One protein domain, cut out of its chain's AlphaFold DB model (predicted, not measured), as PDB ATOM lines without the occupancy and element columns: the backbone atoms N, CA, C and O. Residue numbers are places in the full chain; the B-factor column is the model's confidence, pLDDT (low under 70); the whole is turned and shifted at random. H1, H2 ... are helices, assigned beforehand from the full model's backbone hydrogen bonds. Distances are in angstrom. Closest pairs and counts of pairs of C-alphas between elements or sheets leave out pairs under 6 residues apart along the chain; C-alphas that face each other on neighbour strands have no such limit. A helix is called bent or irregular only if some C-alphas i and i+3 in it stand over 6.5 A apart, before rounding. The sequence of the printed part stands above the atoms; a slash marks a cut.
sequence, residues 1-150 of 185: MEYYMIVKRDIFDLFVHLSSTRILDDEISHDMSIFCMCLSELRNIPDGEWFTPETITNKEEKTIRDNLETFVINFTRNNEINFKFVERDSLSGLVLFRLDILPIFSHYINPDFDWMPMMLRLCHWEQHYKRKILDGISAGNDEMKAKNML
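What this domain is: This is residues 1 to 150 of the 185 residues of an uncharacterized protein of Pristionchus pacificus (UniProt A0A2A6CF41). Two helical hairpins, H1 with H2 and H4 with H5, pack crosswise where H2 crosses H4, and arm H3b of bent H3 links H1 to H5. The printed part has 150 residues with five named helices, H1 to H5: all helix, compact, radius of gyration of the C-alphas 15.6 A, spans 47 by 36 by 25 A. Residues 138 to 143 stick out.

How they stand to each other: H1, residues 2 to 18, and H2, residues 25 to 44, touch as a hairpin; their closest C-alphas, Ile 11 and Phe 35, are 6.0 A apart. H3, residues 58 to 77, assigned as one helix by its hydrogen bonds, is bent, with C-alphas 66 and 69 7.9 A apart; its arms are H3a, residues 58 to 66, and H3b, residues 69 to 77. H1 and H3a only just touch, with 3 pairs of C-alphas within 8 A, the closest Val 16 and Thr 63, 7.5 A. H4, residues 88 to 106, only just irregular with C-alphas 99 and 102 6.53 A apart, touches H2 about perpendicular, at 88 degrees, with residues 89 to 97 alone; closest C-alphas Cys 36 and Gly 93, 4.0 A. H5, residues 116 to 138, touches H3b with residues 117 to 121 alone; closest C-alphas Thr 76 and Met 118, 5.7 A. O i to N i+4 pairs are within hydrogen-bond range throughout H1, H3a, H3b and H5, in H2 for 14 of 16, in H4 for 12 of 15.

Where its parts are: H1 begins at C-alpha 2 (-29.945, -18.811, 1.486); H5, 33.2 A long, ends at C-alpha 138 (-6.844, 13.296, 1.879).

The domain as a whole: The printed part has no cut; the link H2 to H3 is long, and pLDDT is under 70 at residues 81 to 88 and 134 to 150.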
ATOM      1  N   MET A   1     -25.796 -20.282   1.854       73.81
ATOM      2  CA  MET A   1     -26.612 -20.633   0.669       73.81
ATOM      3  C   MET A   1     -27.868 -19.770   0.545       73.81
ATOM      4  O   MET A   1     -28.022 -19.140  -0.486       73.81
ATOM      5  N   GLU A   2     -28.731 -19.658   1.564       86.56
ATOM      6  CA  GLU A   2     -29.945 -18.811   1.486       86.56
ATOM      7  C   GLU A   2     -29.637 -17.321   1.244       86.56
ATOM      8  O   GLU A   2     -30.184 -16.723   0.324       86.56
ATOM      9  N   TYR A   3     -28.683 -16.754   1.989       87.44
ATOM     10  CA  TYR A   3     -28.250 -15.361   1.819       87.44
ATOM     11  C   TYR A   3     -27.705 -15.058   0.414       87.44
ATOM     12  O   TYR A   3     -28.082 -14.071  -0.206       87.44
ATOM     13  N   TYR A   4     -26.889 -15.965  -0.128       90.62
ATOM     14  CA  TYR A   4     -26.379 -15.886  -1.499       90.62
ATOM     15  C   TYR A   4     -27.507 -15.770  -2.533       90.62
ATOM     16  O   TYR A   4     -27.462 -14.912  -3.412       90.62
ATOM     17  N   MET A   5     -28.546 -16.602  -2.403       88.94
ATOM     18  CA  MET A   5     -29.682 -16.592  -3.328       88.94
ATOM     19  C   MET A   5     -30.474 -15.283  -3.260       88.94
ATOM     20  O   MET A   5     -31.009 -14.851  -4.278       88.94
ATOM     21  N   ILE A   6     -30.544 -14.656  -2.081       91.75
ATOM     22  CA  ILE A   6     -31.188 -13.352  -1.896       91.75
ATOM     23  C   ILE A   6     -30.397 -12.274  -2.641       91.75
ATOM     24  O   ILE A   6     -30.956 -11.640  -3.529       91.75
ATOM     25  N   VAL A   7     -29.091 -12.148  -2.382       90.62
ATOM     26  CA  VAL A   7     -28.255 -11.120  -3.027       90.62
ATOM     27  C   VAL A   7     -28.223 -11.297  -4.548       90.62
ATOM     28  O   VAL A   7     -28.377 -10.328  -5.289       90.62
ATOM     29  N   LYS A   8     -28.098 -12.539  -5.045       94.00
ATOM     30  CA  LYS A   8     -28.133 -12.815  -6.491       94.00
ATOM     31  C   LYS A   8     -29.470 -12.404  -7.115       94.00
ATOM     32  O   LYS A   8     -29.483 -11.825  -8.197       94.00
ATOM     33  N   ARG A   9     -30.593 -12.683  -6.446       94.38
ATOM     34  CA  ARG A   9     -31.919 -12.255  -6.912       94.38
ATOM     35  C   ARG A   9     -32.017 -10.731  -6.953       94.38
ATOM     36  O   ARG A   9     -32.446 -10.198  -7.971       94.38
ATOM     37  N   ASP A  10     -31.576 -10.056  -5.900       95.06
ATOM     38  CA  ASP A  10     -31.656  -8.599  -5.795       95.06
ATOM     39  C   ASP A  10     -30.807  -7.914  -6.891       95.06
ATOM     40  O   ASP A  10     -31.246  -6.929  -7.482       95.06
ATOM     41  N   ILE A  11     -29.659  -8.496  -7.275       96.44
ATOM     42  CA  ILE A  11     -28.865  -8.058  -8.442       96.44
ATOM     43  C   ILE A  11     -29.693  -8.099  -9.733       96.44
ATOM     44  O   ILE A  11     -29.662  -7.145 -10.512       96.44
ATOM     45  N   PHE A  12     -30.431  -9.184  -9.984       97.31
ATOM     46  CA  PHE A  12     -31.261  -9.293 -11.187       97.31
ATOM     47  C   PHE A  12     -32.484  -8.377 -11.148       97.31
ATOM     48  O   PHE A  12     -32.838  -7.810 -12.181       97.31
ATOM     49  N   ASP A  13     -33.110  -8.203  -9.985       97.38
ATOM     50  CA  ASP A  13     -34.239  -7.285  -9.826       97.38
ATOM     51  C   ASP A  13     -33.794  -5.830 -10.077       97.38
ATOM     52  O   ASP A  13     -34.453  -5.107 -10.828       97.38
ATOM     53  N   LEU A  14     -32.627  -5.427  -9.554       96.75
ATOM     54  CA  LEU A  14     -32.011  -4.123  -9.836       96.75
ATOM     55  C   LEU A  14     -31.613  -3.977 -11.305       96.75
ATOM     56  O   LEU A  14     -31.859  -2.935 -11.903       96.75
ATOM     57  N   PHE A  15     -31.042  -5.016 -11.916       97.50
ATOM     58  CA  PHE A  15     -30.704  -5.005 -13.338       97.50
ATOM     59  C   PHE A  15     -31.941  -4.769 -14.215       97.50
ATOM     60  O   PHE A  15     -31.914  -3.928 -15.114       97.50
ATOM     61  N   VAL A  16     -33.056  -5.449 -13.927       97.75
ATOM     62  CA  VAL A  16     -34.335  -5.225 -14.621       97.75
ATOM     63  C   VAL A  16     -34.863  -3.817 -14.356       97.75
ATOM     64  O   VAL A  16     -35.320  -3.153 -15.287       97.75
ATOM     65  N   HIS A  17     -34.772  -3.328 -13.118       97.19
ATOM     66  CA  HIS A  17     -35.189  -1.971 -12.774       97.19
ATOM     67  C   HIS A  17     -34.402  -0.906 -13.556       97.19
ATOM     68  O   HIS A  17     -35.001  -0.060 -14.219       97.19
ATOM     69  N   LEU A  18     -33.072  -1.021 -13.578       96.00
ATOM     70  CA  LEU A  18     -32.155  -0.169 -14.344       96.00
ATOM     71  C   LEU A  18     -32.384  -0.254 -15.862       96.00
ATOM     72  O   LEU A  18     -32.015   0.657 -16.602       96.00
ATOM     73  N   SER A  19     -33.043  -1.314 -16.327       97.00
ATOM     74  CA  SER A  19     -33.449  -1.518 -17.723       97.00
ATOM     75  C   SER A  19     -34.859  -1.004 -18.028       97.00
ATOM     76  O   SER A  19     -35.360  -1.172 -19.139       97.00
ATOM     77  N   SER A  20     -35.537  -0.380 -17.065       96.25
ATOM     78  CA  SER A  20     -36.872   0.174 -17.270       96.25
ATOM     79  C   SER A  20     -36.832   1.348 -18.246       96.25
ATOM     80  O   SER A  20     -36.042   2.279 -18.106       96.25
ATOM     81  N   THR A  21     -37.761   1.385 -19.200       92.50
ATOM     82  CA  THR A  21     -37.935   2.540 -20.103       92.50
ATOM     83  C   THR A  21     -38.482   3.784 -19.397       92.50
ATOM     84  O   THR A  21     -38.577   4.845 -20.010       92.50
ATOM     85  N   ARG A  22     -38.860   3.659 -18.119       92.75
ATOM     86  CA  ARG A  22     -39.440   4.728 -17.295       92.75
ATOM     87  C   ARG A  22     -38.525   5.210 -16.172       92.75
ATOM     88  O   ARG A  22     -38.951   6.097 -15.443       92.75
ATOM     89  N   ILE A  23     -37.338   4.621 -16.010       92.44
ATOM     90  CA  ILE A  23     -36.402   5.044 -14.963       92.44
ATOM     91  C   ILE A  23     -35.961   6.488 -15.213       92.44
ATOM     92  O   ILE A  23     -35.731   6.870 -16.368       92.44
ATOM     93  N   LEU A  24     -35.878   7.290 -14.158       89.88
ATOM     94  CA  LEU A  24     -35.407   8.669 -14.220       89.88
ATOM     95  C   LEU A  24     -33.875   8.724 -14.154       89.88
ATOM     96  O   LEU A  24     -33.211   7.795 -13.698       89.88
ATOM     97  N   ASP A  25     -33.287   9.814 -14.645       84.19
ATOM     98  CA  ASP A  25     -31.827   9.934 -14.702       84.19
ATOM     99  C   ASP A  25     -31.189  10.006 -13.306       84.19
ATOM    100  O   ASP A  25     -30.125   9.426 -13.098       84.19
ATOM    101  N   ASP A  26     -31.841  10.641 -12.334       82.12
ATOM    102  CA  ASP A  26     -31.381  10.703 -10.942       82.12
ATOM    103  C   ASP A  26     -31.475   9.349 -10.219       82.12
ATOM    104  O   ASP A  26     -30.594   9.026  -9.414       82.12
ATOM    105  N   GLU A  27     -32.480   8.536 -10.557       88.19
ATOM    106  CA  GLU A  27     -32.633   7.153 -10.081       88.19
ATOM    107  C   GLU A  27     -31.500   6.259 -10.601       88.19
ATOM    108  O   GLU A  27     -30.880   5.541  -9.816       88.19
ATOM    109  N   ILE A  28     -31.130   6.383 -11.886       89.50
ATOM    110  CA  ILE A  28     -30.076   5.556 -12.504       89.50
ATOM    111  C   ILE A  28     -28.782   5.592 -11.690       89.50
ATOM    112  O   ILE A  28     -28.180   4.548 -11.450       89.50
ATOM    113  N   SER A  29     -28.323   6.767 -11.250       85.81
ATOM    114  CA  SER A  29     -27.054   6.824 -10.520       85.81
ATOM    115  C   SER A  29     -27.129   6.227  -9.121       85.81
ATOM    116  O   SER A  29     -26.143   5.633  -8.669       85.81
ATOM    117  N   HIS A  30     -28.252   6.406  -8.429       87.56
ATOM    118  CA  HIS A  30     -28.452   5.821  -7.112       87.56
ATOM    119  C   HIS A  30     -28.519   4.295  -7.214       87.56
ATOM    120  O   HIS A  30     -27.723   3.596  -6.585       87.56
ATOM    121  N   ASP A  31     -29.380   3.788  -8.089       91.25
ATOM    122  CA  ASP A  31     -29.636   2.357  -8.222       91.25
ATOM    123  C   ASP A  31     -28.455   1.617  -8.841       91.25
ATOM    124  O   ASP A  31     -28.174   0.482  -8.463       91.25
ATOM    125  N   MET A  32     -27.690   2.266  -9.725       91.06
ATOM    126  CA  MET A  32     -26.440   1.700 -10.232       91.06
ATOM    127  C   MET A  32     -25.396   1.556  -9.119       91.06
ATOM    128  O   MET A  32     -24.640   0.583  -9.113       91.06
ATOM    129  N   SER A  33     -25.362   2.481  -8.154       87.88
ATOM    130  CA  SER A  33     -24.476   2.358  -6.989       87.88
ATOM    131  C   SER A  33     -24.882   1.161  -6.131       87.88
ATOM    132  O   SER A  33     -24.033   0.328  -5.817       87.88
ATOM    133  N   ILE A  34     -26.181   1.006  -5.842       90.06
ATOM    134  CA  ILE A  34     -26.711  -0.148  -5.093       90.06
ATOM    135  C   ILE A  34     -26.422  -1.454  -5.839       90.06
ATOM    136  O   ILE A  34     -25.903  -2.397  -5.250       90.06
ATOM    137  N   PHE A  35     -26.680  -1.499  -7.146       94.31
ATOM    138  CA  PHE A  35     -26.379  -2.652  -7.992       94.31
ATOM    139  C   PHE A  35     -24.904  -3.062  -7.892       94.31
ATOM    140  O   PHE A  35     -24.590  -4.237  -7.693       94.31
ATOM    141  N   CYS A  36     -23.989  -2.092  -7.957       91.81
ATOM    142  CA  CYS A  36     -22.566  -2.350  -7.780       91.81
ATOM    143  C   CYS A  36     -22.243  -2.839  -6.358       91.81
ATOM    144  O   CYS A  36     -21.491  -3.801  -6.199       91.81
ATOM    145  N   MET A  37     -22.830  -2.244  -5.319       89.06
ATOM    146  CA  MET A  37     -22.649  -2.725  -3.946       89.06
ATOM    147  C   MET A  37     -23.080  -4.185  -3.801       89.06
ATOM    148  O   MET A  37     -22.306  -4.981  -3.274       89.06
ATOM    149  N   CYS A  38     -24.234  -4.566  -4.351       91.69
ATOM    150  CA  CYS A  38     -24.699  -5.951  -4.333       91.69
ATOM    151  C   CYS A  38     -23.738  -6.896  -5.070       91.69
ATOM    152  O   CYS A  38     -23.500  -8.007  -4.603       91.69
ATOM    153  N   LEU A  39     -23.136  -6.474  -6.190       92.19
ATOM    154  CA  LEU A  39     -22.105  -7.266  -6.879       92.19
ATOM    155  C   LEU A  39     -20.851  -7.466  -6.021       92.19
ATOM    156  O   LEU A  39     -20.325  -8.580  -5.949       92.19
ATOM    157  N   SER A  40     -20.380  -6.401  -5.368       88.56
ATOM    158  CA  SER A  40     -19.254  -6.470  -4.430       88.56
ATOM    159  C   SER A  40     -19.576  -7.404  -3.265       88.56
ATOM    160  O   SER A  40     -18.773  -8.260  -2.897       88.56
ATOM    161  N   GLU A  41     -20.778  -7.290  -2.711       87.19
ATOM    162  CA  GLU A  41     -21.252  -8.130  -1.624       87.19
ATOM    163  C   GLU A  41     -21.315  -9.602  -2.036       87.19
ATOM    164  O   GLU A  41     -20.704 -10.438  -1.372       87.19
ATOM    165  N   LEU A  42     -21.956  -9.914  -3.171       89.56
ATOM    166  CA  LEU A  42     -22.059 -11.272  -3.707       89.56
ATOM    167  C   LEU A  42     -20.678 -11.919  -3.847       89.56
ATOM    168  O   LEU A  42     -20.504 -13.082  -3.481       89.56
ATOM    169  N   ARG A  43     -19.687 -11.159  -4.334       89.12
ATOM    170  CA  ARG A  43     -18.310 -11.640  -4.510       89.12
ATOM    171  C   ARG A  43     -17.646 -12.044  -3.194       89.12
ATOM    172  O   ARG A  43     -16.755 -12.889  -3.200       89.12
ATOM    173  N   ASN A  44     -18.062 -11.438  -2.087       84.12
ATOM    174  CA  ASN A  44     -17.491 -11.653  -0.763       84.12
ATOM    175  C   ASN A  44     -18.264 -12.682   0.081       84.12
ATOM    176  O   ASN A  44     -17.842 -12.969   1.203       84.12
ATOM    177  N   ILE A  45     -19.367 -13.255  -0.421       83.94
ATOM    178  CA  ILE A  45     -20.113 -14.294   0.299       83.94
ATOM    179  C   ILE A  45     -19.293 -15.598   0.322       83.94
ATOM    180  O   ILE A  45     -18.999 -16.149  -0.742       83.94
ATOM    181  N   PRO A  46     -18.962 -16.143   1.510       83.50
ATOM    182  CA  PRO A  46     -18.287 -17.434   1.614       83.50
ATOM    183  C   PRO A  46     -19.116 -18.545   0.965       83.50
ATOM    184  O   PRO A  46     -20.330 -18.617   1.173       83.50
ATOM    185  N   ASP A  47     -18.456 -19.402   0.187       83.69
ATOM    186  CA  ASP A  47     -19.067 -20.527  -0.536       83.69
ATOM    187  C   ASP A  47     -20.183 -20.125  -1.527       83.69
ATOM    188  O   ASP A  47     -20.979 -20.965  -1.949       83.69
ATOM    189  N   GLY A  48     -20.270 -18.840  -1.895       81.75
ATOM    190  CA  GLY A  48     -21.160 -18.350  -2.946       81.75
ATOM    191  C   GLY A  48     -20.592 -18.628  -4.338       81.75
ATOM    192  O   GLY A  48     -19.409 -18.400  -4.593       81.75
ATOM    193  N   GLU A  49     -21.431 -19.095  -5.263       88.38
ATOM    194  CA  GLU A  49     -21.022 -19.280  -6.658       88.38
ATOM    195  C   GLU A  49     -20.927 -17.927  -7.374       88.38
ATOM    196  O   GLU A  49     -21.894 -17.166  -7.445       88.38
ATOM    197  N   TRP A  50     -19.760 -17.612  -7.932       90.69
ATOM    198  CA  TRP A  50     -19.616 -16.424  -8.768       90.69
ATOM    199  C   TRP A  50     -20.246 -16.632 -10.144       90.69
ATOM    200  O   TRP A  50     -20.361 -17.756 -10.625       90.69
ATOM    201  N   PHE A  51     -20.599 -15.528 -10.799       88.56
ATOM    202  CA  PHE A  51     -21.090 -15.550 -12.166       88.56
ATOM    203  C   PHE A  51     -20.057 -16.141 -13.131       88.56
ATOM    204  O   PHE A  51     -18.916 -15.694 -13.230       88.56
ATOM    205  N   THR A  52     -20.508 -17.147 -13.863       89.94
ATOM    206  CA  THR A  52     -19.837 -17.854 -14.959       89.94
ATOM    207  C   THR A  52     -20.911 -18.300 -15.954       89.94
ATOM    208  O   THR A  52     -22.071 -18.429 -15.540       89.94
ATOM    209  N   PRO A  53     -20.575 -18.572 -17.228       88.50
ATOM    210  CA  PRO A  53     -21.543 -19.093 -18.195       88.50
ATOM    211  C   PRO A  53     -22.328 -20.314 -17.687       88.50
ATOM    212  O   PRO A  53     -23.510 -20.446 -17.984       88.50
ATOM    213  N   GLU A  54     -21.706 -21.174 -16.877       91.25
ATOM    214  CA  GLU A  54     -22.308 -22.398 -16.339       91.25
ATOM    215  C   GLU A  54     -23.254 -22.153 -15.150       91.25
ATOM    216  O   GLU A  54     -24.169 -22.940 -14.910       91.25
ATOM    217  N   THR A  55     -23.044 -21.071 -14.397       91.94
ATOM    218  CA  THR A  55     -23.855 -20.706 -13.208       91.94
ATOM    219  C   THR A  55     -25.045 -19.796 -13.532       91.94
ATOM    220  O   THR A  55     -25.873 -19.505 -12.659       91.94
ATOM    221  N   ILE A  56     -25.134 -19.312 -14.775       93.31
ATOM    222  CA  ILE A  56     -26.287 -18.559 -15.270       93.31
ATOM    223  C   ILE A  56     -27.399 -19.549 -15.617       93.31
ATOM    224  O   ILE A  56     -27.250 -20.434 -16.454       93.31
ATOM    225  N   THR A  57     -28.547 -19.396 -14.968       94.75
ATOM    226  CA  THR A  57     -29.728 -20.216 -15.246       94.75
ATOM    227  C   THR A  57     -30.439 -19.755 -16.521       94.75
ATOM    228  O   THR A  57     -30.405 -18.580 -16.875       94.75
ATOM    229  N   ASN A  58     -31.225 -20.636 -17.152       95.44
ATOM    230  CA  ASN A  58     -32.036 -20.281 -18.331       95.44
ATOM    231  C   ASN A  58     -32.965 -19.071 -18.100       95.44
ATOM    232  O   ASN A  58     -33.269 -18.323 -19.031       95.44
ATOM    233  N   LYS A  59     -33.459 -18.890 -16.864       96.38
ATOM    234  CA  LYS A  59     -34.305 -17.744 -16.500       96.38
ATOM    235  C   LYS A  59     -33.488 -16.451 -16.498       96.38
ATOM    236  O   LYS A  59     -33.930 -15.469 -17.079       96.38
ATOM    237  N   GLU A  60     -32.323 -16.466 -15.860       95.94
ATOM    238  CA  GLU A  60     -31.397 -15.329 -15.800       95.94
ATOM    239  C   GLU A  60     -30.877 -14.967 -17.194       95.94
ATOM    240  O   GLU A  60     -30.879 -13.800 -17.564       95.94
ATOM    241  N   GLU A  61     -30.541 -15.965 -18.010       95.50
ATOM    242  CA  GLU A  61     -30.136 -15.793 -19.404       95.50
ATOM    243  C   GLU A  61     -31.199 -15.054 -20.226       95.50
ATOM    244  O   GLU A  61     -30.904 -14.109 -20.959       95.50
ATOM    245  N   LYS A  62     -32.467 -15.462 -20.077       95.75
ATOM    246  CA  LYS A  62     -33.592 -14.767 -20.702       95.75
ATOM    247  C   LYS A  62     -33.711 -13.330 -20.189       95.75
ATOM    248  O   LYS A  62     -33.862 -12.422 -20.997       95.75
ATOM    249  N   THR A  63     -33.595 -13.117 -18.878       96.88
ATOM    250  CA  THR A  63     -33.606 -11.770 -18.297       96.88
ATOM    251  C   THR A  63     -32.504 -10.891 -18.891       96.88
ATOM    252  O   THR A  63     -32.787  -9.751 -19.246       96.88
ATOM    253  N   ILE A  64     -31.280 -11.404 -19.048       96.00
ATOM    254  CA  ILE A  64     -30.160 -10.661 -19.648       96.00
ATOM    255  C   ILE A  64     -30.505 -10.258 -21.079       96.00
ATOM    256  O   ILE A  64     -30.439  -9.076 -21.407       96.00
ATOM    257  N   ARG A  65     -30.946 -11.210 -21.909       94.50
ATOM    258  CA  ARG A  65     -31.337 -10.936 -23.300       94.50
ATOM    259  C   ARG A  65     -32.403  -9.865 -23.435       94.50
ATOM    260  O   ARG A  65     -32.276  -8.986 -24.278       94.50
ATOM    261  N   ASP A  66     -33.437  -9.953 -22.610       95.50
ATOM    262  CA  ASP A  66     -34.605  -9.084 -22.726       95.50
ATOM    263  C   ASP A  66     -34.304  -7.641 -22.264       95.50
ATOM    264  O   ASP A  66     -35.043  -6.723 -22.614       95.50
ATOM    265  N   ASN A  67     -33.238  -7.425 -21.478       96.31
ATOM    266  CA  ASN A  67     -33.024  -6.166 -20.756       96.31
ATOM    267  C   ASN A  67     -31.677  -5.479 -21.032       96.31
ATOM    268  O   ASN A  67     -31.596  -4.259 -20.894       96.31
ATOM    269  N   LEU A  68     -30.632  -6.208 -21.442       94.81
ATOM    270  CA  LEU A  68     -29.263  -5.677 -21.484       94.81
ATOM    271  C   LEU A  68     -29.101  -4.473 -22.416       94.81
ATOM    272  O   LEU A  68     -28.457  -3.506 -22.032       94.81
ATOM    273  N   GLU A  69     -29.704  -4.469 -23.602       92.62
ATOM    274  CA  GLU A  69     -29.595  -3.305 -24.496       92.62
ATOM    275  C   GLU A  69     -30.202  -2.044 -23.861       92.62
ATOM    276  O   GLU A  69     -29.585  -0.977 -23.867       92.62
ATOM    277  N   THR A  70     -31.377  -2.172 -23.235       94.50
ATOM    278  CA  THR A  70     -32.034  -1.051 -22.546       94.50
ATOM    279  C   THR A  70     -31.241  -0.603 -21.323       94.50
ATOM    280  O   THR A  70     -31.091   0.600 -21.111       94.50
ATOM    281  N   PHE A  71     -30.667  -1.545 -20.564       95.44
ATOM    282  CA  PHE A  71     -29.726  -1.248 -19.483       95.44
ATOM    283  C   PHE A  71     -28.584  -0.357 -19.977       95.44
ATOM    284  O   PHE A  71     -28.301   0.682 -19.384       95.44
ATOM    285  N   VAL A  72     -27.941  -0.732 -21.089       93.06
ATOM    286  CA  VAL A  72     -26.811   0.019 -21.647       93.06
ATOM    287  C   VAL A  72     -27.234   1.415 -22.099       93.06
ATOM    288  O   VAL A  72     -26.543   2.395 -21.811       93.06
ATOM    289  N   ILE A  73     -28.376   1.536 -22.774       92.38
ATOM    290  CA  ILE A  73     -28.914   2.832 -23.211       92.38
ATOM    291  C   ILE A  73     -29.182   3.742 -22.001       92.38
ATOM    292  O   ILE A  73     -28.764   4.901 -21.991       92.38
ATOM    293  N   ASN A  74     -29.824   3.217 -20.958       94.00
ATOM    294  CA  ASN A  74     -30.102   3.958 -19.729       94.00
ATOM    295  C   ASN A  74     -28.810   4.361 -18.997       94.00
ATOM    296  O   ASN A  74     -28.649   5.511 -18.591       94.00
ATOM    297  N   PHE A  75     -27.846   3.449 -18.886       91.06
ATOM    298  CA  PHE A  75     -26.563   3.738 -18.250       91.06
ATOM    299  C   PHE A  75     -25.769   4.815 -19.009       91.06
ATOM    300  O   PHE A  75     -25.175   5.708 -18.410       91.06
ATOM    301  N   THR A  76     -25.767   4.765 -20.342       89.94
ATOM    302  CA  THR A  76     -24.981   5.689 -21.176       89.94
ATOM    303  C   THR A  76     -25.551   7.104 -21.234       89.94
ATOM    304  O   THR A  76     -24.760   8.051 -21.353       89.94
ATOM    305  N   ARG A  77     -26.880   7.265 -21.125       88.50
ATOM    306  CA  ARG A  77     -27.527   8.588 -21.089       88.50
ATOM    307  C   ARG A  77     -27.328   9.316 -19.760       88.50
ATOM    308  O   ARG A  77     -27.309  10.546 -19.758       88.50
ATOM    309  N   ASN A  78     -27.133   8.592 -18.654       83.75
ATOM    310  CA  ASN A  78     -26.850   9.220 -17.371       83.75
ATOM    311  C   ASN A  78     -25.449   9.870 -17.400       83.75
ATOM    312  O   ASN A  78     -24.409   9.223 -17.571       83.75
ATOM    313  N   ASN A  79     -25.436  11.191 -17.223       71.94
ATOM    314  CA  ASN A  79     -24.218  11.989 -17.106       71.94
ATOM    315  C   ASN A  79     -23.862  12.350 -15.663       71.94
ATOM    316  O   ASN A  79     -22.751  12.823 -15.419       71.94
ATOM    317  N   GLU A  80     -24.783  12.141 -14.729       70.31
ATOM    318  CA  GLU A  80     -24.696  12.632 -13.363       70.31
ATOM    319  C   GLU A  80     -24.463  11.479 -12.393       70.31
ATOM    320  O   GLU A  80     -25.345  10.659 -12.155       70.31
ATOM    321  N   ILE A  81     -23.275  11.454 -11.793       68.50
ATOM    322  CA  ILE A  81     -22.961  10.540 -10.696       68.50
ATOM    323  C   ILE A  81     -23.447  11.201  -9.402       68.50
ATOM    324  O   ILE A  81     -22.920  12.227  -8.978       68.50
ATOM    325  N   ASN A  82     -24.471  10.637  -8.770       65.31
ATOM    326  CA  ASN A  82     -25.007  11.103  -7.501       65.31
ATOM    327  C   ASN A  82     -24.081  10.688  -6.348       65.31
ATOM    328  O   ASN A  82     -24.060   9.546  -5.889       65.31
ATOM    329  N   PHE A  83     -23.324  11.664  -5.853       54.94
ATOM    330  CA  PHE A  83     -22.231  11.475  -4.897       54.94
ATOM    331  C   PHE A  83     -22.637  11.073  -3.484       54.94
ATOM    332  O   PHE A  83     -21.764  10.729  -2.692       54.94
ATOM    333  N   LYS A  84     -23.931  11.099  -3.145       55.69
ATOM    334  CA  LYS A  84     -24.385  10.703  -1.803       55.69
ATOM    335  C   LYS A  84     -24.104   9.232  -1.484       55.69
ATOM    336  O   LYS A  84     -24.094   8.877  -0.313       55.69
ATOM    337  N   PHE A  85     -23.862   8.410  -2.505       53.53
ATOM    338  CA  PHE A  85     -23.759   6.953  -2.394       53.53
ATOM    339  C   PHE A  85     -22.433   6.406  -2.944       53.53
ATOM    340  O   PHE A  85     -22.324   5.225  -3.261       53.53
ATOM    341  N   VAL A  86     -21.411   7.262  -3.091       57.44
ATOM    342  CA  VAL A  86     -20.082   6.835  -3.548       57.44
ATOM    343  C   VAL A  86     -19.355   6.119  -2.417       57.44
ATOM    344  O   VAL A  86     -18.614   6.716  -1.637       57.44
ATOM    345  N   GLU A  87     -19.576   4.811  -2.347       66.75
ATOM    346  CA  GLU A  87     -18.890   3.914  -1.428       66.75
ATOM    347  C   GLU A  87     -17.814   3.105  -2.152       66.75
ATOM    348  O   GLU A  87     -17.878   2.836  -3.356       66.75
ATOM    349  N   ARG A  88     -16.799   2.677  -1.403       68.00
ATOM    350  CA  ARG A  88     -15.733   1.828  -1.939       68.00
ATOM    351  C   ARG A  88     -16.269   0.518  -2.518       68.00
ATOM    352  O   ARG A  88     -15.730   0.026  -3.508       68.00
ATOM    353  N   ASP A  89     -17.345  -0.003  -1.943       74.31
ATOM    354  CA  ASP A  89     -18.005  -1.210  -2.428       74.31
ATOM    355  C   ASP A  89     -18.719  -0.978  -3.761       74.31
ATOM    356  O   ASP A  89     -18.672  -1.846  -4.628       74.31
ATOM    357  N   SER A  90     -19.257   0.226  -3.995       81.56
ATOM    358  CA  SER A  90     -19.767   0.610  -5.318       81.56
ATOM    359  C   SER A  90     -18.649   0.616  -6.366       81.56
ATOM    360  O   SER A  90     -18.830   0.092  -7.460       81.56
ATOM    361  N   LEU A  91     -17.461   1.148  -6.044       83.81
ATOM    362  CA  LEU A  91     -16.320   1.106  -6.971       83.81
ATOM    363  C   LEU A  91     -15.867  -0.335  -7.253       83.81
ATOM    364  O   LEU A  91     -15.637  -0.689  -8.409       83.81
ATOM    365  N   SER A  92     -15.745  -1.172  -6.219       82.62
ATOM    366  CA  SER A  92     -15.394  -2.590  -6.377       82.62
ATOM    367  C   SER A  92     -16.405  -3.313  -7.270       82.62
ATOM    368  O   SER A  92     -16.018  -4.006  -8.210       82.62
ATOM    369  N   GLY A  93     -17.695  -3.088  -7.024       88.62
ATOM    370  CA  GLY A  93     -18.792  -3.623  -7.818       88.62
ATOM    371  C   GLY A  93     -18.787  -3.183  -9.274       88.62
ATOM    372  O   GLY A  93     -18.986  -4.010 -10.157       88.62
ATOM    373  N   LEU A  94     -18.507  -1.905  -9.538       89.44
ATOM    374  CA  LEU A  94     -18.428  -1.364 -10.894       89.44
ATOM    375  C   LEU A  94     -17.317  -2.043 -11.705       89.44
ATOM    376  O   LEU A  94     -17.510  -2.390 -12.871       89.44
ATOM    377  N   VAL A  95     -16.171  -2.296 -11.068       85.88
ATOM    378  CA  VAL A  95     -15.060  -3.003 -11.708       85.88
ATOM    379  C   VAL A  95     -15.393  -4.476 -11.941       85.88
ATOM    380  O   VAL A  95     -15.126  -4.984 -13.030       85.88
ATOM    381  N   LEU A  96     -16.007  -5.151 -10.963       88.88
ATOM    382  CA  LEU A  96     -16.505  -6.523 -11.134       88.88
ATOM    383  C   LEU A  96     -17.509  -6.597 -12.287       88.88
ATOM    384  O   LEU A  96     -17.428  -7.492 -13.126       88.88
ATOM    385  N   PHE A  97     -18.416  -5.624 -12.377       91.62
ATOM    386  CA  PHE A  97     -19.365  -5.544 -13.475       91.62
ATOM    387  C   PHE A  97     -18.651  -5.441 -14.823       91.62
ATOM    388  O   PHE A  97     -18.917  -6.245 -15.710       91.62
ATOM    389  N   ARG A  98     -17.706  -4.505 -14.981       87.62
ATOM    390  CA  ARG A  98     -16.998  -4.304 -16.253       87.62
ATOM    391  C   ARG A  98     -16.129  -5.496 -16.660       87.62
ATOM    392  O   ARG A  98     -16.063  -5.804 -17.846       87.62
ATOM    393  N   LEU A  99     -15.407  -6.098 -15.716       83.62
ATOM    394  CA  LEU A  99     -14.388  -7.108 -16.019       83.62
ATOM    395  C   LEU A  99     -14.933  -8.535 -16.054       83.62
ATOM    396  O   LEU A  99     -14.471  -9.321 -16.877       83.62
ATOM    397  N   ASP A 100     -15.907  -8.854 -15.203       84.56
ATOM    398  CA  ASP A 100     -16.360 -10.234 -15.022       84.56
ATOM    399  C   ASP A 100     -17.773 -10.433 -15.578       84.56
ATOM    400  O   ASP A 100     -18.022 -11.375 -16.327       84.56
ATOM    401  N   ILE A 101     -18.705  -9.533 -15.246       90.94
ATOM    402  CA  ILE A 101     -20.129  -9.716 -15.568       90.94
ATOM    403  C   ILE A 101     -20.441  -9.326 -17.007       90.94
ATOM    404  O   ILE A 101     -21.083 -10.084 -17.730       90.94
ATOM    405  N   LEU A 102     -19.991  -8.148 -17.433       88.88
ATOM    406  CA  LEU A 102     -20.305  -7.596 -18.741       88.88
ATOM    407  C   LEU A 102     -19.834  -8.504 -19.885       88.88
ATOM    408  O   LEU A 102     -20.636  -8.734 -20.791       88.88
ATOM    409  N   PRO A 103     -18.623  -9.104 -19.850       86.06
ATOM    410  CA  PRO A 103     -18.234 -10.078 -20.860       86.06
ATOM    411  C   PRO A 103     -19.197 -11.262 -20.910       86.06
ATOM    412  O   PRO A 103     -19.651 -11.609 -21.994       86.06
ATOM    413  N   ILE A 104     -19.595 -11.834 -19.769       88.94
ATOM    414  CA  ILE A 104     -20.576 -12.934 -19.727       88.94
ATOM    415  C   ILE A 104     -21.902 -12.482 -20.341       88.94
ATOM    416  O   ILE A 104     -22.411 -13.132 -21.248       88.94
ATOM    417  N   PHE A 105     -22.427 -11.336 -19.908       91.88
ATOM    418  CA  PHE A 105     -23.716 -10.820 -20.369       91.88
ATOM    419  C   PHE A 105     -23.706 -10.528 -21.875       91.88
ATOM    420  O   PHE A 105     -24.690 -10.799 -22.562       91.88
ATOM    421  N   SER A 106     -22.575 -10.054 -22.402       87.00
ATOM    422  CA  SER A 106     -22.416  -9.730 -23.821       87.00
ATOM    423  C   SER A 106     -22.554 -10.938 -24.754       87.00
ATOM    424  O   SER A 106     -22.995 -10.764 -25.887       87.00
ATOM    425  N   HIS A 107     -22.286 -12.164 -24.279       87.94
ATOM    426  CA  HIS A 107     -22.471 -13.392 -25.070       87.94
ATOM    427  C   HIS A 107     -23.932 -13.649 -25.452       87.94
ATOM    428  O   HIS A 107     -24.203 -14.437 -26.359       87.94
ATOM    429  N   TYR A 108     -24.876 -13.023 -24.749       85.62
ATOM    430  CA  TYR A 108     -26.296 -13.266 -24.947       85.62
ATOM    431  C   TYR A 108     -26.965 -12.252 -25.877       85.62
ATOM    432  O   TYR A 108     -28.117 -12.474 -26.244       85.62
ATOM    433  N   ILE A 109     -26.283 -11.177 -26.280       83.19
ATOM    434  CA  ILE A 109     -26.858 -10.160 -27.170       83.19
ATOM    435  C   ILE A 109     -26.193 -10.143 -28.547       83.19
ATOM    436  O   ILE A 109     -25.318 -10.952 -28.848       83.19
ATOM    437  N   ASN A 110     -26.650  -9.230 -29.405       78.44
ATOM    438  CA  ASN A 110     -26.142  -9.090 -30.759       78.44
ATOM    439  C   ASN A 110     -24.622  -8.795 -30.756       78.44
ATOM    440  O   ASN A 110     -24.211  -7.797 -30.157       78.44
ATOM    441  N   PRO A 111     -23.787  -9.602 -31.442       78.69
ATOM    442  CA  PRO A 111     -22.352  -9.333 -31.566       78.69
ATOM    443  C   PRO A 111     -22.034  -8.001 -32.263       78.69
ATOM    444  O   PRO A 111     -20.953  -7.460 -32.049       78.69
ATOM    445  N   ASP A 112     -22.969  -7.455 -33.045       81.62
ATOM    446  CA  ASP A 112     -22.828  -6.159 -33.718       81.62
ATOM    447  C   ASP A 112     -23.232  -4.964 -32.831       81.62
ATOM    448  O   ASP A 112     -23.251  -3.823 -33.296       81.62
ATOM    449  N   PHE A 113     -23.595  -5.197 -31.565       82.38
ATOM    450  CA  PHE A 113     -23.944  -4.125 -30.638       82.38
ATOM    451  C   PHE A 113     -22.731  -3.214 -30.371       82.38
ATOM    452  O   PHE A 113     -21.645  -3.685 -30.022       82.38
ATOM    453  N   ASP A 114     -22.910  -1.897 -30.509       81.88
ATOM    454  CA  ASP A 114     -21.841  -0.931 -30.244       81.88
ATOM    455  C   ASP A 114     -21.659  -0.711 -28.737       81.88
ATOM    456  O   ASP A 114     -22.335   0.094 -28.095       81.88
ATOM    457  N   TRP A 115     -20.699  -1.435 -28.168       83.06
ATOM    458  CA  TRP A 115     -20.337  -1.353 -26.755       83.06
ATOM    459  C   TRP A 115     -19.509  -0.119 -26.389       83.06
ATOM    460  O   TRP A 115     -19.334   0.170 -25.200       83.06
ATOM    461  N   MET A 116     -18.970   0.617 -27.367       82.38
ATOM    462  CA  MET A 116     -18.002   1.684 -27.102       82.38
ATOM    463  C   MET A 116     -18.548   2.782 -26.171       82.38
ATOM    464  O   MET A 116     -17.849   3.135 -25.213       82.38
ATOM    465  N   PRO A 117     -19.785   3.294 -26.350       82.81
ATOM    466  CA  PRO A 117     -20.337   4.312 -25.456       82.81
ATOM    467  C   PRO A 117     -20.416   3.842 -24.000       82.81
ATOM    468  O   PRO A 117     -20.112   4.604 -23.078       82.81
ATOM    469  N   MET A 118     -20.770   2.573 -23.784       86.25
ATOM    470  CA  MET A 118     -20.840   1.975 -22.453       86.25
ATOM    471  C   MET A 118     -19.463   1.876 -21.810       86.25
ATOM    472  O   MET A 118     -19.288   2.288 -20.664       86.25
ATOM    473  N   MET A 119     -18.477   1.367 -22.549       83.94
ATOM    474  CA  MET A 119     -17.117   1.197 -22.041       83.94
ATOM    475  C   MET A 119     -16.495   2.537 -21.649       83.94
ATOM    476  O   MET A 119     -15.905   2.653 -20.574       83.94
ATOM    477  N   LEU A 120     -16.684   3.574 -22.470       79.31
ATOM    478  CA  LEU A 120     -16.240   4.932 -22.147       79.31
ATOM    479  C   LEU A 120     -16.924   5.468 -20.883       79.31
ATOM    480  O   LEU A 120     -16.262   6.060 -20.026       79.31
ATOM    481  N   ARG A 121     -18.233   5.231 -20.739       84.31
ATOM    482  CA  ARG A 121     -18.994   5.658 -19.561       84.31
ATOM    483  C   ARG A 121     -18.529   4.954 -18.287       84.31
ATOM    484  O   ARG A 121     -18.306   5.635 -17.290       84.31
ATOM    485  N   LEU A 122     -18.332   3.634 -18.330       84.25
ATOM    486  CA  LEU A 122     -17.810   2.850 -17.205       84.25
ATOM    487  C   LEU A 122     -16.441   3.375 -16.764       84.25
ATOM    488  O   LEU A 122     -16.241   3.643 -15.582       84.25
ATOM    489  N   CYS A 123     -15.528   3.611 -17.710       81.75
ATOM    490  CA  CYS A 123     -14.215   4.188 -17.418       81.75
ATOM    491  C   CYS A 123     -14.319   5.571 -16.759       81.75
ATOM    492  O   CYS A 123     -13.596   5.856 -15.803       81.75
ATOM    493  N   HIS A 124     -15.217   6.433 -17.247       83.69
ATOM    494  CA  HIS A 124     -15.428   7.753 -16.657       83.69
ATOM    495  C   HIS A 124     -15.948   7.649 -15.219       83.69
ATOM    496  O   HIS A 124     -15.414   8.316 -14.331       83.69
ATOM    497  N   TRP A 125     -16.933   6.783 -14.975       86.31
ATOM    498  CA  TRP A 125     -17.452   6.539 -13.634       86.31
ATOM    499  C   TRP A 125     -16.354   6.003 -12.716       86.31
ATOM    500  O   TRP A 125     -16.083   6.623 -11.692       86.31
ATOM    501  N   GLU A 126     -15.636   4.947 -13.103       84.25
ATOM    502  CA  GLU A 126     -14.539   4.379 -12.305       84.25
ATOM    503  C   GLU A 126     -13.499   5.432 -11.904       84.25
ATOM    504  O   GLU A 126     -13.126   5.526 -10.733       84.25
ATOM    505  N   GLN A 127     -13.049   6.256 -12.854       80.31
ATOM    506  CA  GLN A 127     -12.108   7.339 -12.565       80.31
ATOM    507  C   GLN A 127     -12.690   8.357 -11.585       80.31
ATOM    508  O   GLN A 127     -11.971   8.855 -10.717       80.31
ATOM    509  N   HIS A 128     -13.977   8.670 -11.710       80.75
ATOM    510  CA  HIS A 128     -14.638   9.615 -10.826       80.75
ATOM    511  C   HIS A 128     -14.757   9.072  -9.394       80.75
ATOM    512  O   HIS A 128     -14.368   9.763  -8.451       80.75
ATOM    513  N   TYR A 129     -15.224   7.828  -9.228       78.50
ATOM    514  CA  TYR A 129     -15.276   7.141  -7.931       78.50
ATOM    515  C   TYR A 129     -13.889   7.118  -7.273       78.50
ATOM    516  O   TYR A 129     -13.753   7.495  -6.109       78.50
ATOM    517  N   LYS A 130     -12.845   6.753  -8.035       77.44
ATOM    518  CA  LYS A 130     -11.452   6.748  -7.557       77.44
ATOM    519  C   LYS A 130     -11.027   8.114  -7.015       77.44
ATOM    520  O   LYS A 130     -10.573   8.185  -5.876       77.44
ATOM    521  N   ARG A 131     -11.207   9.195  -7.788       75.88
ATOM    522  CA  ARG A 131     -10.828  10.555  -7.356       75.88
ATOM    523  C   ARG A 131     -11.531  10.955  -6.064       75.88
ATOM    524  O   ARG A 131     -10.873  11.396  -5.138       75.88
ATOM    525  N   LYS A 132     -12.842  10.729  -5.962       73.56
ATOM    526  CA  LYS A 132     -13.609  11.106  -4.766       73.56
ATOM    527  C   LYS A 132     -13.186  10.352  -3.511       73.56
ATOM    528  O   LYS A 132     -13.100  10.958  -2.447       73.56
ATOM    529  N   ILE A 133     -12.909   9.056  -3.635       70.50
ATOM    530  CA  ILE A 133     -12.397   8.257  -2.519       70.50
ATOM    531  C   ILE A 133     -11.036   8.802  -2.064       70.50
ATOM    532  O   ILE A 133     -10.821   8.968  -0.865       70.50
ATOM    533  N   LEU A 134     -10.141   9.130  -3.002       67.62
ATOM    534  CA  LEU A 134      -8.837   9.729  -2.693       67.62
ATOM    535  C   LEU A 134      -8.976  11.107  -2.028       67.62
ATOM    536  O   LEU A 134      -8.365  11.335  -0.985       67.62
ATOM    537  N   ASP A 135      -9.824  11.985  -2.572       65.44
ATOM    538  CA  ASP A 135     -10.099  13.313  -2.012       65.44
ATOM    539  C   ASP A 135     -10.602  13.198  -0.565       65.44
ATOM    540  O   ASP A 135     -10.104  13.881   0.330       65.44
ATOM    541  N   GLY A 136     -11.549  12.288  -0.313       64.25
ATOM    542  CA  GLY A 136     -12.105  12.031   1.014       64.25
ATOM    543  C   GLY A 136     -11.077  11.549   2.033       64.25
ATOM    544  O   GLY A 136     -11.065  12.027   3.170       64.25
ATOM    545  N   ILE A 137     -10.188  10.643   1.613       61.97
ATOM    546  CA  ILE A 137      -9.060  10.176   2.427       61.97
ATOM    547  C   ILE A 137      -8.116  11.347   2.738       61.97
ATOM    548  O   ILE A 137      -7.750  11.535   3.900       61.97
ATOM    549  N   SER A 138      -7.768  12.160   1.732       55.56
ATOM    550  CA  SER A 138      -6.844  13.296   1.879       55.56
ATOM    551  C   SER A 138      -7.379  14.389   2.811       55.56
ATOM    552  O   SER A 138      -6.628  14.954   3.601       55.56
ATOM    553  N   ALA A 139      -8.693  14.630   2.791       57.12
ATOM    554  CA  ALA A 139      -9.361  15.626   3.623       57.12
ATOM    555  C   ALA A 139      -9.553  15.171   5.083       57.12
ATOM    556  O   ALA A 139     -10.141  15.896   5.885       57.12
ATOM    557  N   GLY A 140      -9.111  13.956   5.433       50.44
ATOM    558  CA  GLY A 140      -9.243  13.407   6.780       50.44
ATOM    559  C   GLY A 140     -10.694  13.190   7.219       50.44
ATOM    560  O   GLY A 140     -10.937  13.068   8.417       50.44
ATOM    561  N   ASN A 141     -11.643  13.143   6.279       52.12
ATOM    562  CA  ASN A 141     -13.069  13.076   6.569       52.12
ATOM    563  C   ASN A 141     -13.430  11.708   7.169       52.12
ATOM    564  O   ASN A 141     -13.496  10.712   6.455       52.12
ATOM    565  N   ASP A 142     -13.667  11.661   8.482       42.50
ATOM    566  CA  ASP A 142     -13.883  10.424   9.243       42.50
ATOM    567  C   ASP A 142     -15.174   9.668   8.872       42.50
ATOM    568  O   ASP A 142     -15.250   8.454   9.057       42.50
ATOM    569  N   GLU A 143     -16.169  10.334   8.276       41.19
ATOM    570  CA  GLU A 143     -17.338   9.648   7.697       41.19
ATOM    571  C   GLU A 143     -16.964   8.876   6.421       41.19
ATOM    572  O   GLU A 143     -17.466   7.776   6.201       41.19
ATOM    573  N   MET A 144     -15.976   9.373   5.666       44.44
ATOM    574  CA  MET A 144     -15.257   8.634   4.620       44.44
ATOM    575  C   MET A 144     -14.056   7.826   5.147       44.44
ATOM    576  O   MET A 144     -13.465   7.087   4.368       44.44
ATOM    577  N   LYS A 145     -13.721   7.884   6.447       38.31
ATOM    578  CA  LYS A 145     -12.948   6.837   7.156       38.31
ATOM    579  C   LYS A 145     -13.842   5.732   7.725       38.31
ATOM    580  O   LYS A 145     -13.347   4.839   8.403       38.31
ATOM    581  N   ALA A 146     -15.132   5.782   7.401       38.16
ATOM    582  CA  ALA A 146     -16.180   4.842   7.732       38.16
ATOM    583  C   ALA A 146     -16.285   4.425   9.196       38.16
ATOM    584  O   ALA A 146     -15.486   3.687   9.770       38.16
ATOM    585  N   LYS A 147     -17.486   4.661   9.706       31.98
ATOM    586  CA  LYS A 147     -18.019   3.918  10.846       31.98
ATOM    587  C   LYS A 147     -18.209   2.412  10.588       31.98
ATOM    588  O   LYS A 147     -18.684   1.744  11.489       31.98
ATOM    589  N   ASN A 148     -17.801   1.872   9.433       38.44
ATOM    590  CA  ASN A 148     -17.790   0.438   9.110       38.44
ATOM    591  C   ASN A 148     -16.630   0.032   8.164       38.44
ATOM    592  O   ASN A 148     -16.755  -0.945   7.429       38.44
ATOM    593  N   MET A 149     -15.497   0.753   8.130       39.16
ATOM    594  CA  MET A 149     -14.352   0.308   7.318       39.16
ATOM    595  C   MET A 149     -13.667  -0.848   8.027       39.16
ATOM    596  O   MET A 149     -12.805  -0.655   8.883       39.16
ATOM    597  N   LEU A 150     -14.012  -2.072   7.633       35.84
ATOM    598  CA  LEU A 150     -13.073  -3.162   7.823       35.84
ATOM    599  C   LEU A 150     -11.810  -2.820   7.013       35.84
ATOM    600  O   LEU A 150     -11.920  -2.464   5.831       35.84
TER     601      LEU A 150